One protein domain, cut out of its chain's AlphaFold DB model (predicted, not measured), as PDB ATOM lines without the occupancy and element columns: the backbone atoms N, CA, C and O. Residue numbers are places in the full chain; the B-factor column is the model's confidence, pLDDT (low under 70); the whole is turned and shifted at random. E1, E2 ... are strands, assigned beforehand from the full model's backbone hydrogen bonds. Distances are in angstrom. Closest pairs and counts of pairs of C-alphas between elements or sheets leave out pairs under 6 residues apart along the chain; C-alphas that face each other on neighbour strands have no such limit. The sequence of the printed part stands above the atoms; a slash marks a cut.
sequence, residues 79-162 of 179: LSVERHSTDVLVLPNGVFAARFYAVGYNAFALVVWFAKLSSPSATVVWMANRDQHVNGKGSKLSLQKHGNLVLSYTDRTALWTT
ATOM      1  N   LEU A  79     -27.735 -32.459 -13.727       81.00
ATOM      2  CA  LEU A  79     -27.385 -31.775 -12.479       81.00
ATOM      3  C   LEU A  79     -27.752 -32.669 -11.290       81.00
ATOM      4  O   LEU A  79     -28.878 -33.170 -11.237       81.00
ATOM      5  N   SER A  80     -26.840 -32.859 -10.336       84.31
ATOM      6  CA  SER A  80     -27.082 -33.586  -9.079       84.31
ATOM      7  C   SER A  80     -27.100 -32.629  -7.887       84.31
ATOM      8  O   SER A  80     -26.301 -31.695  -7.805       84.31
ATOM      9  N   VAL A  81     -28.017 -32.862  -6.944       82.19
ATOM     10  CA  VAL A  81     -28.144 -32.036  -5.735       82.19
ATOM     11  C   VAL A  81     -26.918 -32.155  -4.826       82.19
ATOM     12  O   VAL A  81     -26.521 -31.188  -4.189       82.19
ATOM     13  N   GLU A  82     -26.244 -33.302  -4.806       83.88
ATOM     14  CA  GLU A  82     -25.016 -33.505  -4.029       83.88
ATOM     15  C   GLU A  82     -23.851 -32.675  -4.564       83.88
ATOM     16  O   GLU A  82     -22.956 -32.289  -3.818       83.88
ATOM     17  N   ARG A  83     -23.886 -32.376  -5.863       78.94
ATOM     18  CA  ARG A  83     -22.896 -31.559  -6.557       78.94
ATOM     19  C   ARG A  83     -23.384 -30.139  -6.790       78.94
ATOM     20  O   ARG A  83     -22.820 -29.444  -7.615       78.94
ATOM     21  N   HIS A  84     -24.390 -29.665  -6.061       73.81
ATOM     22  CA  HIS A  84     -25.005 -28.354  -6.290       73.81
ATOM     23  C   HIS A  84     -24.037 -27.152  -6.281       73.81
ATOM     24  O   HIS A  84     -24.372 -26.099  -6.816       73.81
ATOM     25  N   SER A  85     -22.852 -27.269  -5.672       72.50
ATOM     26  CA  SER A  85     -21.801 -26.243  -5.712       72.50
ATOM     27  C   SER A  85     -20.947 -26.268  -6.989       72.50
ATOM     28  O   SER A  85     -20.369 -25.241  -7.333       72.50
ATOM     29  N   THR A  86     -20.875 -27.403  -7.690       71.00
ATOM     30  CA  THR A  86     -20.026 -27.618  -8.878       71.00
ATOM     31  C   THR A  86     -20.827 -27.864 -10.157       71.00
ATOM     32  O   THR A  86     -20.423 -27.435 -11.232       71.00
ATOM     33  N   ASP A  87     -21.970 -28.538 -10.048       73.38
ATOM     34  CA  ASP A  87     -22.918 -28.795 -11.125       73.38
ATOM     35  C   ASP A  87     -23.725 -27.516 -11.358       73.38
ATOM     36  O   ASP A  87     -24.759 -27.271 -10.728       73.38
ATOM     37  N   VAL A  88     -23.217 -26.678 -12.260       67.81
ATOM     38  CA  VAL A  88     -23.864 -25.437 -12.673       67.81
ATOM     39  C   VAL A  88     -23.913 -25.381 -14.194       67.81
ATOM     40  O   VAL A  88     -22.899 -25.534 -14.872       67.81
ATOM     41  N   LEU A  89     -25.097 -25.119 -14.738       68.56
ATOM     42  CA  LEU A  89     -25.264 -24.727 -16.133       68.56
ATOM     43  C   LEU A  89     -24.992 -23.228 -16.227       68.56
ATOM     44  O   LEU A  89     -25.879 -22.448 -15.911       68.56
ATOM     45  N   VAL A  90     -23.776 -22.818 -16.590       63.31
ATOM     46  CA  VAL A  90     -23.385 -21.398 -16.691       63.31
ATOM     47  C   VAL A  90     -23.334 -20.989 -18.156       63.31
ATOM     48  O   VAL A  90     -22.722 -21.695 -18.956       63.31
ATOM     49  N   LEU A  91     -23.915 -19.846 -18.536       61.41
ATOM     50  CA  LEU A  91     -23.633 -19.301 -19.865       61.41
ATOM     51  C   LEU A  91     -22.163 -18.866 -19.985       61.41
ATOM     52  O   LEU A  91     -21.609 -18.293 -19.053       61.41
ATOM     53  N   PRO A  92     -21.556 -18.976 -21.168       51.59
ATOM     54  CA  PRO A  92     -20.211 -18.463 -21.468       51.59
ATOM     55  C   PRO A  92     -20.020 -16.966 -21.226       51.59
ATOM     56  O   PRO A  92     -18.915 -16.532 -20.927       51.59
ATOM     57  N   ASN A  93     -21.095 -16.175 -21.303       57.62
ATOM     58  CA  ASN A  93     -21.065 -14.755 -20.952       57.62
ATOM     59  C   ASN A  93     -21.209 -14.489 -19.438       57.62
ATOM     60  O   ASN A  93     -21.156 -13.337 -19.022       57.62
ATOM     61  N   GLY A  94     -21.420 -15.529 -18.624       60.41
ATOM     62  CA  GLY A  94     -21.537 -15.460 -17.165       60.41
ATOM     63  C   GLY A  94     -22.830 -14.828 -16.640       60.41
ATOM     64  O   GLY A  94     -22.942 -14.617 -15.437       60.41
ATOM     65  N   VAL A  95     -23.798 -14.516 -17.510       69.06
ATOM     66  CA  VAL A  95     -24.950 -13.673 -17.153       69.06
ATOM     67  C   VAL A  95     -26.098 -14.462 -16.527       69.06
ATOM     68  O   VAL A  95     -26.703 -13.997 -15.566       69.06
ATOM     69  N   PHE A  96     -26.397 -15.658 -17.036       72.94
ATOM     70  CA  PHE A  96     -27.365 -16.562 -16.414       72.94
ATOM     71  C   PHE A  96     -26.713 -17.889 -16.067       72.94
ATOM     72  O   PHE A  96     -25.824 -18.370 -16.778       72.94
ATOM     73  N   ALA A  97     -27.186 -18.489 -14.982       75.12
ATOM     74  CA  ALA A  97     -26.817 -19.845 -14.638       75.12
ATOM     75  C   ALA A  97     -27.935 -20.585 -13.904       75.12
ATOM     76  O   ALA A  97     -28.760 -19.966 -13.231       75.12
ATOM     77  N   ALA A  98     -27.947 -21.914 -14.028       77.94
ATOM     78  CA  ALA A  98     -28.905 -22.788 -13.365       77.94
ATOM     79  C   ALA A  98     -28.220 -23.841 -12.485       77.94
ATOM     80  O   ALA A  98     -27.221 -24.440 -12.889       77.94
ATOM     81  N   ARG A  99     -28.758 -24.072 -11.279       83.88
ATOM     82  CA  ARG A  99     -28.224 -25.047 -10.306       83.88
ATOM     83  C   ARG A  99     -29.264 -25.420  -9.243       83.88
ATOM     84  O   ARG A  99     -30.270 -24.731  -9.095       83.88
ATOM     85  N   PHE A 100     -29.000 -26.457  -8.448       86.50
ATOM     86  CA  PHE A 100     -29.732 -26.680  -7.194       86.50
ATOM     87  C   PHE A 100     -29.319 -25.685  -6.095       86.50
ATOM     88  O   PHE A 100     -28.145 -25.492  -5.804       86.50
ATOM     89  N   TYR A 101     -30.279 -25.063  -5.430       85.56
ATOM     90  CA  TYR A 101     -30.048 -24.106  -4.358       85.56
ATOM     91  C   TYR A 101     -30.702 -24.590  -3.071       85.56
ATOM     92  O   TYR A 101     -31.867 -24.992  -3.079       85.56
ATOM     93  N   ALA A 102     -29.942 -24.570  -1.979       88.25
ATOM     94  CA  ALA A 102     -30.445 -24.924  -0.661       88.25
ATOM     95  C   ALA A 102     -31.396 -23.828  -0.168       88.25
ATOM     96  O   ALA A 102     -31.008 -22.667  -0.064       88.25
ATOM     97  N   VAL A 103     -32.631 -24.205   0.146       86.75
ATOM     98  CA  VAL A 103     -33.670 -23.300   0.674       86.75
ATOM     99  C   VAL A 103     -34.029 -23.613   2.128       86.75
ATOM    100  O   VAL A 103     -34.775 -22.872   2.759       86.75
ATOM    101  N   GLY A 104     -33.491 -24.702   2.677       85.94
ATOM    102  CA  GLY A 104     -33.699 -25.110   4.061       85.94
ATOM    103  C   GLY A 104     -32.948 -26.394   4.402       85.94
ATOM    104  O   GLY A 104     -32.125 -26.885   3.624       85.94
ATOM    105  N   TYR A 105     -33.244 -26.962   5.571       87.69
ATOM    106  CA  TYR A 105     -32.632 -28.215   6.007       87.69
ATOM    107  C   TYR A 105     -33.062 -29.374   5.104       87.69
ATOM    108  O   TYR A 105     -34.243 -29.711   5.039       87.69
ATOM    109  N   ASN A 106     -32.096 -29.976   4.401       86.38
ATOM    110  CA  ASN A 106     -32.326 -31.050   3.431       86.38
ATOM    111  C   ASN A 106     -33.365 -30.695   2.339       86.38
ATOM    112  O   ASN A 106     -33.968 -31.589   1.752       86.38
ATOM    113  N   ALA A 107     -33.560 -29.403   2.057       86.88
ATOM    114  CA  ALA A 107     -34.544 -28.900   1.107       86.88
ATOM    115  C   ALA A 107     -33.856 -28.043   0.040       86.88
ATOM    116  O   ALA A 107     -33.185 -27.056   0.352       86.88
ATOM    117  N   PHE A 108     -34.028 -28.430  -1.221       87.12
ATOM    118  CA  PHE A 108     -33.393 -27.805  -2.374       87.12
ATOM    119  C   PHE A 108     -34.411 -27.457  -3.455       87.12
ATOM    120  O   PHE A 108     -35.417 -28.140  -3.635       87.12
ATOM    121  N   ALA A 109     -34.113 -26.419  -4.224       84.31
ATOM    122  CA  ALA A 109     -34.870 -26.042  -5.408       84.31
ATOM    123  C   ALA A 109     -33.929 -25.887  -6.603       84.31
ATOM    124  O   ALA A 109     -32.796 -25.441  -6.448       84.31
ATOM    125  N   LEU A 110     -34.380 -26.236  -7.805       81.56
ATOM    126  CA  LEU A 110     -33.645 -25.882  -9.018       81.56
ATOM    127  C   LEU A 110     -33.911 -24.403  -9.309       81.56
ATOM    128  O   LEU A 110     -35.063 -24.008  -9.439       81.56
ATOM    129  N   VAL A 111     -32.870 -23.588  -9.409       81.44
ATOM    130  CA  VAL A 111     -32.993 -22.147  -9.656       81.44
ATOM    131  C   VAL A 111     -32.265 -21.751 -10.924       81.44
ATOM    132  O   VAL A 111     -31.249 -22.351 -11.266       81.44
ATOM    133  N   VAL A 112     -32.761 -20.698 -11.568       78.38
ATOM    134  CA  VAL A 112     -32.012 -19.899 -12.537       78.38
ATOM    135  C   VAL A 112     -31.739 -18.553 -11.884       78.38
ATOM    136  O   VAL A 112     -32.660 -17.904 -11.377       78.38
ATOM    137  N   TRP A 113     -30.484 -18.120 -11.882       79.31
ATOM    138  CA  TRP A 113     -30.116 -16.780 -11.441       79.31
ATOM    139  C   TRP A 113     -29.506 -15.966 -12.567       79.31
ATOM    140  O   TRP A 113     -28.884 -16.493 -13.488       79.31
ATOM    141  N   PHE A 114     -29.677 -14.659 -12.434       74.75
ATOM    142  CA  PHE A 114     -29.009 -13.641 -13.214       74.75
ATOM    143  C   PHE A 114     -27.864 -13.059 -12.387       74.75
ATOM    144  O   PHE A 114     -28.080 -12.511 -11.301       74.75
ATOM    145  N   ALA A 115     -26.645 -13.189 -12.893       66.94
ATOM    146  CA  ALA A 115     -25.474 -12.507 -12.376       66.94
ATOM    147  C   ALA A 115     -25.209 -11.289 -13.264       66.94
ATOM    148  O   ALA A 115     -24.838 -11.400 -14.433       66.94
ATOM    149  N   LYS A 116     -25.410 -10.095 -12.706       64.31
ATOM    150  CA  LYS A 116     -24.984  -8.877 -13.390       64.31
ATOM    151  C   LYS A 116     -23.459  -8.850 -13.349       64.31
ATOM    152  O   LYS A 116     -22.900  -8.820 -12.262       64.31
ATOM    153  N   LEU A 117     -22.800  -8.792 -14.506       58.84
ATOM    154  CA  LEU A 117     -21.330  -8.759 -14.627       58.84
ATOM    155  C   LEU A 117     -20.651  -7.698 -13.734       58.84
ATOM    156  O   LEU A 117     -19.496  -7.849 -13.359       58.84
ATOM    157  N   SER A 118     -21.372  -6.633 -13.382       56.59
ATOM    158  CA  SER A 118     -20.891  -5.521 -12.552       56.59
ATOM    159  C   SER A 118     -21.243  -5.636 -11.060       56.59
ATOM    160  O   SER A 118     -20.984  -4.696 -10.316       56.59
ATOM    161  N   SER A 119     -21.899  -6.714 -10.615       53.91
ATOM    162  CA  SER A 119     -22.355  -6.876  -9.231       53.91
ATOM    163  C   SER A 119     -21.926  -8.230  -8.663       53.91
ATOM    164  O   SER A 119     -22.125  -9.251  -9.316       53.91
ATOM    165  N   PRO A 120     -21.411  -8.275  -7.422       57.00
ATOM    166  CA  PRO A 120     -21.124  -9.537  -6.742       57.00
ATOM    167  C   PRO A 120     -22.402 -10.299  -6.339       57.00
ATOM    168  O   PRO A 120     -22.323 -11.422  -5.846       57.00
ATOM    169  N   SER A 121     -23.583  -9.701  -6.522       63.53
ATOM    170  CA  SER A 121     -24.869 -10.254  -6.107       63.53
ATOM    171  C   SER A 121     -25.589 -10.914  -7.286       63.53
ATOM    172  O   SER A 121     -26.042 -10.246  -8.216       63.53
ATOM    173  N   ALA A 122     -25.742 -12.237  -7.231       70.88
ATOM    174  CA  ALA A 122     -26.613 -12.973  -8.142       70.88
ATOM    175  C   ALA A 122     -28.071 -12.901  -7.659       70.88
ATOM    176  O   ALA A 122     -28.348 -13.091  -6.476       70.88
ATOM    177  N   THR A 123     -29.008 -12.646  -8.575       78.25
ATOM    178  CA  THR A 123     -30.448 -12.588  -8.280       78.25
ATOM    179  C   THR A 123     -31.138 -13.819  -8.844       78.25
ATOM    180  O   THR A 123     -31.026 -14.087 -10.037       78.25
ATOM    181  N   VAL A 124     -31.872 -14.566  -8.016       75.50
ATOM    182  CA  VAL A 124     -32.726 -15.660  -8.504       75.50
ATOM    183  C   VAL A 124     -33.856 -15.056  -9.336       75.50
ATOM    184  O   VAL A 124     -34.659 -14.285  -8.819       75.50
ATOM    185  N   VAL A 125     -33.907 -15.398 -10.622       75.75
ATOM    186  CA  VAL A 125     -34.950 -14.931 -11.552       75.75
ATOM    187  C   VAL A 125     -36.043 -15.975 -11.751       75.75
ATOM    188  O   VAL A 125     -37.160 -15.636 -12.129       75.75
ATOM    189  N   TRP A 126     -35.738 -17.243 -11.463       78.19
ATOM    190  CA  TRP A 126     -36.692 -18.339 -11.544       78.19
ATOM    191  C   TRP A 126     -36.322 -19.479 -10.591       78.19
ATOM    192  O   TRP A 126     -35.147 -19.733 -10.325       78.19
ATOM    193  N   MET A 127     -37.334 -20.186 -10.091       74.56
ATOM    194  CA  MET A 127     -37.185 -21.341  -9.207       74.56
ATOM    195  C   MET A 127     -38.217 -22.409  -9.582       74.56
ATOM    196  O   MET A 127     -39.422 -22.149  -9.562       74.56
ATOM    197  N   ALA A 128     -37.746 -23.612  -9.901       73.31
ATOM    198  CA  ALA A 128     -38.584 -24.784 -10.090       73.31
ATOM    199  C   ALA A 128     -39.181 -25.215  -8.750       73.31
ATOM    200  O   ALA A 128     -38.507 -25.162  -7.722       73.31
ATOM    201  N   ASN A 129     -40.413 -25.719  -8.788       68.12
ATOM    202  CA  ASN A 129     -41.083 -26.328  -7.640       68.12
ATOM    203  C   ASN A 129     -41.094 -25.453  -6.378       68.12
ATOM    204  O   ASN A 129     -40.778 -25.936  -5.292       68.12
ATOM    205  N   ARG A 130     -41.491 -24.178  -6.503       65.25
ATOM    206  CA  ARG A 130     -41.615 -23.259  -5.351       65.25
ATOM    207  C   ARG A 130     -42.449 -23.823  -4.193       65.25
ATOM    208  O   ARG A 130     -42.200 -23.473  -3.049       65.25
ATOM    209  N   ASP A 131     -43.394 -24.711  -4.494       70.06
ATOM    210  CA  ASP A 131     -44.276 -25.317  -3.495       70.06
ATOM    211  C   ASP A 131     -43.780 -26.693  -3.002       70.06
ATOM    212  O   ASP A 131     -44.313 -27.223  -2.029       70.06
ATOM    213  N   GLN A 132     -42.792 -27.304  -3.674       71.88
ATOM    214  CA  GLN A 132     -42.303 -28.660  -3.387       71.88
ATOM    215  C   GLN A 132     -40.793 -28.799  -3.615       71.88
ATOM    216  O   GLN A 132     -40.314 -29.173  -4.685       71.88
ATOM    217  N   HIS A 133     -40.030 -28.551  -2.558       82.56
ATOM    218  CA  HIS A 133     -38.582 -28.717  -2.566       82.56
ATOM    219  C   HIS A 133     -38.170 -30.189  -2.709       82.56
ATOM    220  O   HIS A 133     -38.850 -31.096  -2.231       82.56
ATOM    221  N   VAL A 134     -37.023 -30.421  -3.345       85.19
ATOM    222  CA  VAL A 134     -36.413 -31.748  -3.461       85.19
ATOM    223  C   VAL A 134     -35.454 -32.008  -2.301       85.19
ATOM    224  O   VAL A 134     -34.923 -31.071  -1.701       85.19
ATOM    225  N   ASN A 135     -35.191 -33.280  -2.002       84.69
ATOM    226  CA  ASN A 135     -34.231 -33.636  -0.961       84.69
ATOM    227  C   ASN A 135     -32.800 -33.275  -1.364       84.69
ATOM    228  O   ASN A 135     -32.429 -33.392  -2.532       84.69
ATOM    229  N   GLY A 136     -31.970 -32.955  -0.372       83.12
ATOM    230  CA  GLY A 136     -30.536 -32.685  -0.527       83.12
ATOM    231  C   GLY A 136     -29.662 -33.899  -0.834       83.12
ATOM    232  O   GLY A 136     -28.446 -33.774  -0.942       83.12
ATOM    233  N   LYS A 137     -30.266 -35.078  -0.975       86.38
ATOM    234  CA  LYS A 137     -29.601 -36.326  -1.341       86.38
ATOM    235  C   LYS A 137     -30.408 -36.993  -2.441       86.38
ATOM    236  O   LYS A 137     -31.631 -36.950  -2.382       86.38
ATOM    237  N   GLY A 138     -29.730 -37.575  -3.421       83.69
ATOM    238  CA  GLY A 138     -30.283 -38.404  -4.483       83.69
ATOM    239  C   GLY A 138     -31.110 -37.685  -5.549       83.69
ATOM    240  O   GLY A 138     -31.397 -38.285  -6.583       83.69
ATOM    241  N   SER A 139     -31.478 -36.421  -5.334       87.12
ATOM    242  CA  SER A 139     -32.259 -35.653  -6.301       87.12
ATOM    243  C   SER A 139     -31.423 -35.250  -7.514       87.12
ATOM    244  O   SER A 139     -30.294 -34.764  -7.388       87.12
ATOM    245  N   LYS A 140     -31.989 -35.423  -8.710       88.12
ATOM    246  CA  LYS A 140     -31.263 -35.213  -9.966       88.12
ATOM    247  C   LYS A 140     -32.165 -34.687 -11.073       88.12
ATOM    248  O   LYS A 140     -33.242 -35.235 -11.299       88.12
ATOM    249  N   LEU A 141     -31.690 -33.676 -11.800       84.81
ATOM    250  CA  LEU A 141     -32.237 -33.265 -13.093       84.81
ATOM    251  C   LEU A 141     -31.412 -33.943 -14.192       84.81
ATOM    252  O   LEU A 141     -30.190 -33.815 -14.199       84.81
ATOM    253  N   SER A 142     -32.038 -34.676 -15.108       83.88
ATOM    254  CA  SER A 142     -31.319 -35.347 -16.197       83.88
ATOM    255  C   SER A 142     -32.081 -35.313 -17.513       83.88
ATOM    256  O   SER A 142     -33.299 -35.488 -17.535       83.88
ATOM    257  N   LEU A 143     -31.345 -35.103 -18.605       76.38
ATOM    258  CA  LEU A 143     -31.862 -35.237 -19.958       76.38
ATOM    259  C   LEU A 143     -31.688 -36.690 -20.405       76.38
ATOM    260  O   LEU A 143     -30.572 -37.199 -20.530       76.38
ATOM    261  N   GLN A 144     -32.802 -37.379 -20.613       80.75
ATOM    262  CA  GLN A 144     -32.809 -38.748 -21.106       80.75
ATOM    263  C   GLN A 144     -32.511 -38.789 -22.609       80.75
ATOM    264  O   GLN A 144     -32.737 -37.821 -23.331       80.75
ATOM    265  N   LYS A 145     -32.064 -39.952 -23.102       75.31
ATOM    266  CA  LYS A 145     -31.673 -40.152 -24.512       75.31
ATOM    267  C   LYS A 145     -32.756 -39.761 -25.522       75.31
ATOM    268  O   LYS A 145     -32.427 -39.270 -26.590       75.31
ATOM    269  N   HIS A 146     -34.024 -39.946 -25.164       69.25
ATOM    270  CA  HIS A 146     -35.171 -39.615 -26.009       69.25
ATOM    271  C   HIS A 146     -35.629 -38.160 -25.842       69.25
ATOM    272  O   HIS A 146     -36.769 -37.846 -26.149       69.25
ATOM    273  N   GLY A 147     -34.803 -37.268 -25.293       69.69
ATOM    274  CA  GLY A 147     -35.148 -35.851 -25.160       69.69
ATOM    275  C   GLY A 147     -36.140 -35.527 -24.050       69.69
ATOM    276  O   GLY A 147     -36.709 -34.438 -24.053       69.69
ATOM    277  N   ASN A 148     -36.352 -36.444 -23.106       75.94
ATOM    278  CA  ASN A 148     -37.180 -36.192 -21.936       75.94
ATOM    279  C   ASN A 148     -36.325 -35.615 -20.800       75.94
ATOM    280  O   ASN A 148     -35.389 -36.277 -20.341       75.94
ATOM    281  N   LEU A 149     -36.634 -34.404 -20.337       78.56
ATOM    282  CA  LEU A 149     -35.979 -33.809 -19.177       78.56
ATOM    283  C   LEU A 149     -36.745 -34.221 -17.920       78.56
ATOM    284  O   LEU A 149     -37.944 -33.974 -17.810       78.56
ATOM    285  N   VAL A 150     -36.054 -34.859 -16.978       81.88
ATOM    286  CA  VAL A 150     -36.671 -35.443 -15.783       81.88
ATOM    287  C   VAL A 150     -35.983 -34.949 -14.525       81.88
ATOM    288  O   VAL A 150     -34.765 -35.076 -14.380       81.88
ATOM    289  N   LEU A 151     -36.787 -34.435 -13.598       83.25
ATOM    290  CA  LEU A 151     -36.401 -34.211 -12.215       83.25
ATOM    291  C   LEU A 151     -36.847 -35.415 -11.387       83.25
ATOM    292  O   LEU A 151     -38.027 -35.763 -11.361       83.25
ATOM    293  N   SER A 152     -35.900 -36.044 -10.708       84.12
ATOM    294  CA  SER A 152     -36.111 -37.282  -9.959       84.12
ATOM    295  C   SER A 152     -35.669 -37.147  -8.509       84.12
ATOM    296  O   SER A 152     -34.776 -36.352  -8.208       84.12
ATOM    297  N   TYR A 153     -36.310 -37.919  -7.635       81.88
ATOM    298  CA  TYR A 153     -35.935 -38.097  -6.234       81.88
ATOM    299  C   TYR A 153     -34.874 -39.204  -6.083       81.88
ATOM    300  O   TYR A 153     -34.498 -39.863  -7.055       81.88
ATOM    301  N   THR A 154     -34.407 -39.434  -4.853       77.81
ATOM    302  CA  THR A 154     -33.354 -40.411  -4.505       77.81
ATOM    303  C   THR A 154     -33.587 -41.825  -5.017       77.81
ATOM    304  O   THR A 154     -32.645 -42.529  -5.373       77.81
ATOM    305  N   ASP A 155     -34.840 -42.256  -5.046       78.69
ATOM    306  CA  ASP A 155     -35.288 -43.579  -5.478       78.69
ATOM    307  C   ASP A 155     -35.536 -43.657  -6.996       78.69
ATOM    308  O   ASP A 155     -36.066 -44.650  -7.490       78.69
ATOM    309  N   ARG A 156     -35.121 -42.627  -7.749       76.75
ATOM    310  CA  ARG A 156     -35.385 -42.437  -9.186       76.75
ATOM    311  C   ARG A 156     -36.859 -42.226  -9.524       76.75
ATOM    312  O   ARG A 156     -37.198 -42.198 -10.709       76.75
ATOM    313  N   THR A 157     -37.718 -42.011  -8.529       80.94
ATOM    314  CA  THR A 157     -39.100 -41.601  -8.765       80.94
ATOM    315  C   THR A 157     -39.098 -40.241  -9.453       80.94
ATOM    316  O   THR A 157     -38.463 -39.291  -8.988       80.94
ATOM    317  N   ALA A 158     -39.781 -40.149 -10.595       79.25
ATOM    318  CA  ALA A 158     -39.917 -38.898 -11.325       79.25
ATOM    319  C   ALA A 158     -40.846 -37.958 -10.548       79.25
ATOM    320  O   ALA A 158     -42.034 -38.231 -10.397       79.25
ATOM    321  N   LEU A 159     -40.296 -36.843 -10.070       77.50
ATOM    322  CA  LEU A 159     -41.067 -35.744  -9.487       77.50
ATOM    323  C   LEU A 159     -41.672 -34.881 -10.587       77.50
ATOM    324  O   LEU A 159     -42.773 -34.359 -10.450       77.50
ATOM    325  N   TRP A 160     -40.926 -34.730 -11.682       78.44
ATOM    326  CA  TRP A 160     -41.372 -34.012 -12.855       78.44
ATOM    327  C   TRP A 160     -40.695 -34.497 -14.126       78.44
ATOM    328  O   TRP A 160     -39.552 -34.952 -14.119       78.44
ATOM    329  N   THR A 161     -41.408 -34.339 -15.233       71.69
ATOM    330  CA  THR A 161     -40.947 -34.626 -16.580       71.69
ATOM    331  C   THR A 161     -41.541 -33.616 -17.557       71.69
ATOM    332  O   THR A 161     -42.689 -33.197 -17.397       71.69
ATOM    333  N   THR A 162     -40.790 -33.253 -18.596       68.00
ATOM    334  CA  THR A 162     -41.329 -32.479 -19.726       68.00
ATOM    335  C   THR A 162     -42.317 -33.281 -20.573       68.00
ATOM    336  O   THR A 162     -43.060 -32.687 -21.349       68.00
TER     337      THR A 162
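Overview. This is residues 79 to 162 of the 179 residues of the protein "Bulb-type lectin domain-containing protein" of Actinidia rufa (UniProt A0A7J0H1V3). Two small three-stranded sheets stand one after the other along the longest axis: a larger, strongly twisted one in which the long hairpin E1 and E2 bends partway and E3 is added beside E2, and a smaller one of the short strands E4, E5 and E6. Two unnamed stretches bridge them by short pairings: residues 79 to 95 pair with E4 near their beginning and with E1 further on, and the long link from E3 to E4 pairs with E2 on its way. The printed part has 84 residues with no named helix and six named strands, E1 to E6 in order along the chain; the class is all strand, though under half of the residues, 36 of 84, are in named elements. Both sheets are antiparallel, in the orders E1, E2, E3 and E4, E5, E6. The whole is compact, with a radius of gyration of the C-alphas of 13.1 A, and spans 41 by 33 by 22 A.

Arrangement. Start at Leu 79 and look ahead: residues 79 to 80 pair antiparallel with residues 140 to 141 of E4, residues 140 to 143. Further on, residues 89 to 90 pair antiparallel with residues 97 to 98 of E1, residues 96 to 104. E1 forms a hairpin with E2, residues 107 to 115, their directions at 146 degrees; look for N 99 and O 111, 3.0 A apart, and N 101 and O 109, 2.7 A apart. E1 bends by 60 degrees at residue 99 and E2 by 60 degrees at residue 110. E2 forms the next hairpin with E3, residues 122 to 127, at 127 degrees, with N 114 and O 123 at 2.8 A. E1, E2 and E3 are a meander, each strand the antiparallel neighbour of the one before; E1 and E3 are its edge strands, and its C-alphas lie up to 6.2 A off the best plane. After E3, residues 134 to 135 pair antiparallel with residues 107 to 108 of E2. Then E4 forms a hairpin with E5, residues 149 to 152, at 160 degrees, with N 152 and O 140 at 2.8 A. E5 forms a hairpin with E6, residues 158 to 161, at 167 degrees, with N 159 and O 151 at 2.8 A. E4, E5 and E6 are the second meander, with E5 as its inner strand. E3 and E4 are apart, and so are, for instance, E1 and E5, and E2 and E4.

Along the chain. Find C-alpha 96 at (-27.365, -16.562, -16.414); from there E1 runs 23.1 A to C-alpha 104 at (-33.699, -25.110, 4.061). E2 runs from Ala 107 to Ala 115, also 23.1 A, and E3 from Ala 122 to Met 127, 13.5 A. E4 goes from Lys 140 to Leu 143, 10.0 A, and E5 from Leu 149 to Ser 152, 9.9 A. E6 goes from Ala 158, 6.9 A, to Thr 161, whose C-alpha you find at (-40.947, -34.626, -16.580).

Size, cuts and confidence. The C-alphas of Ser 118 and Asp 155 are the two farthest apart, 41.3 A, while those of Leu 79 and Thr 162 are 15.7 A apart. The printed part has no cut. The link E3 to E4, 12 residues, is long; E2 to E3 is short, and E1 to E2, E4 to E5 and E5 to E6 are tight. In the B-factor column the mean pLDDT of the printed part is 76.1; look for values under 70 at residues 88 to 95, 115 to 121, 129 to 130, 146 to 147 and 162.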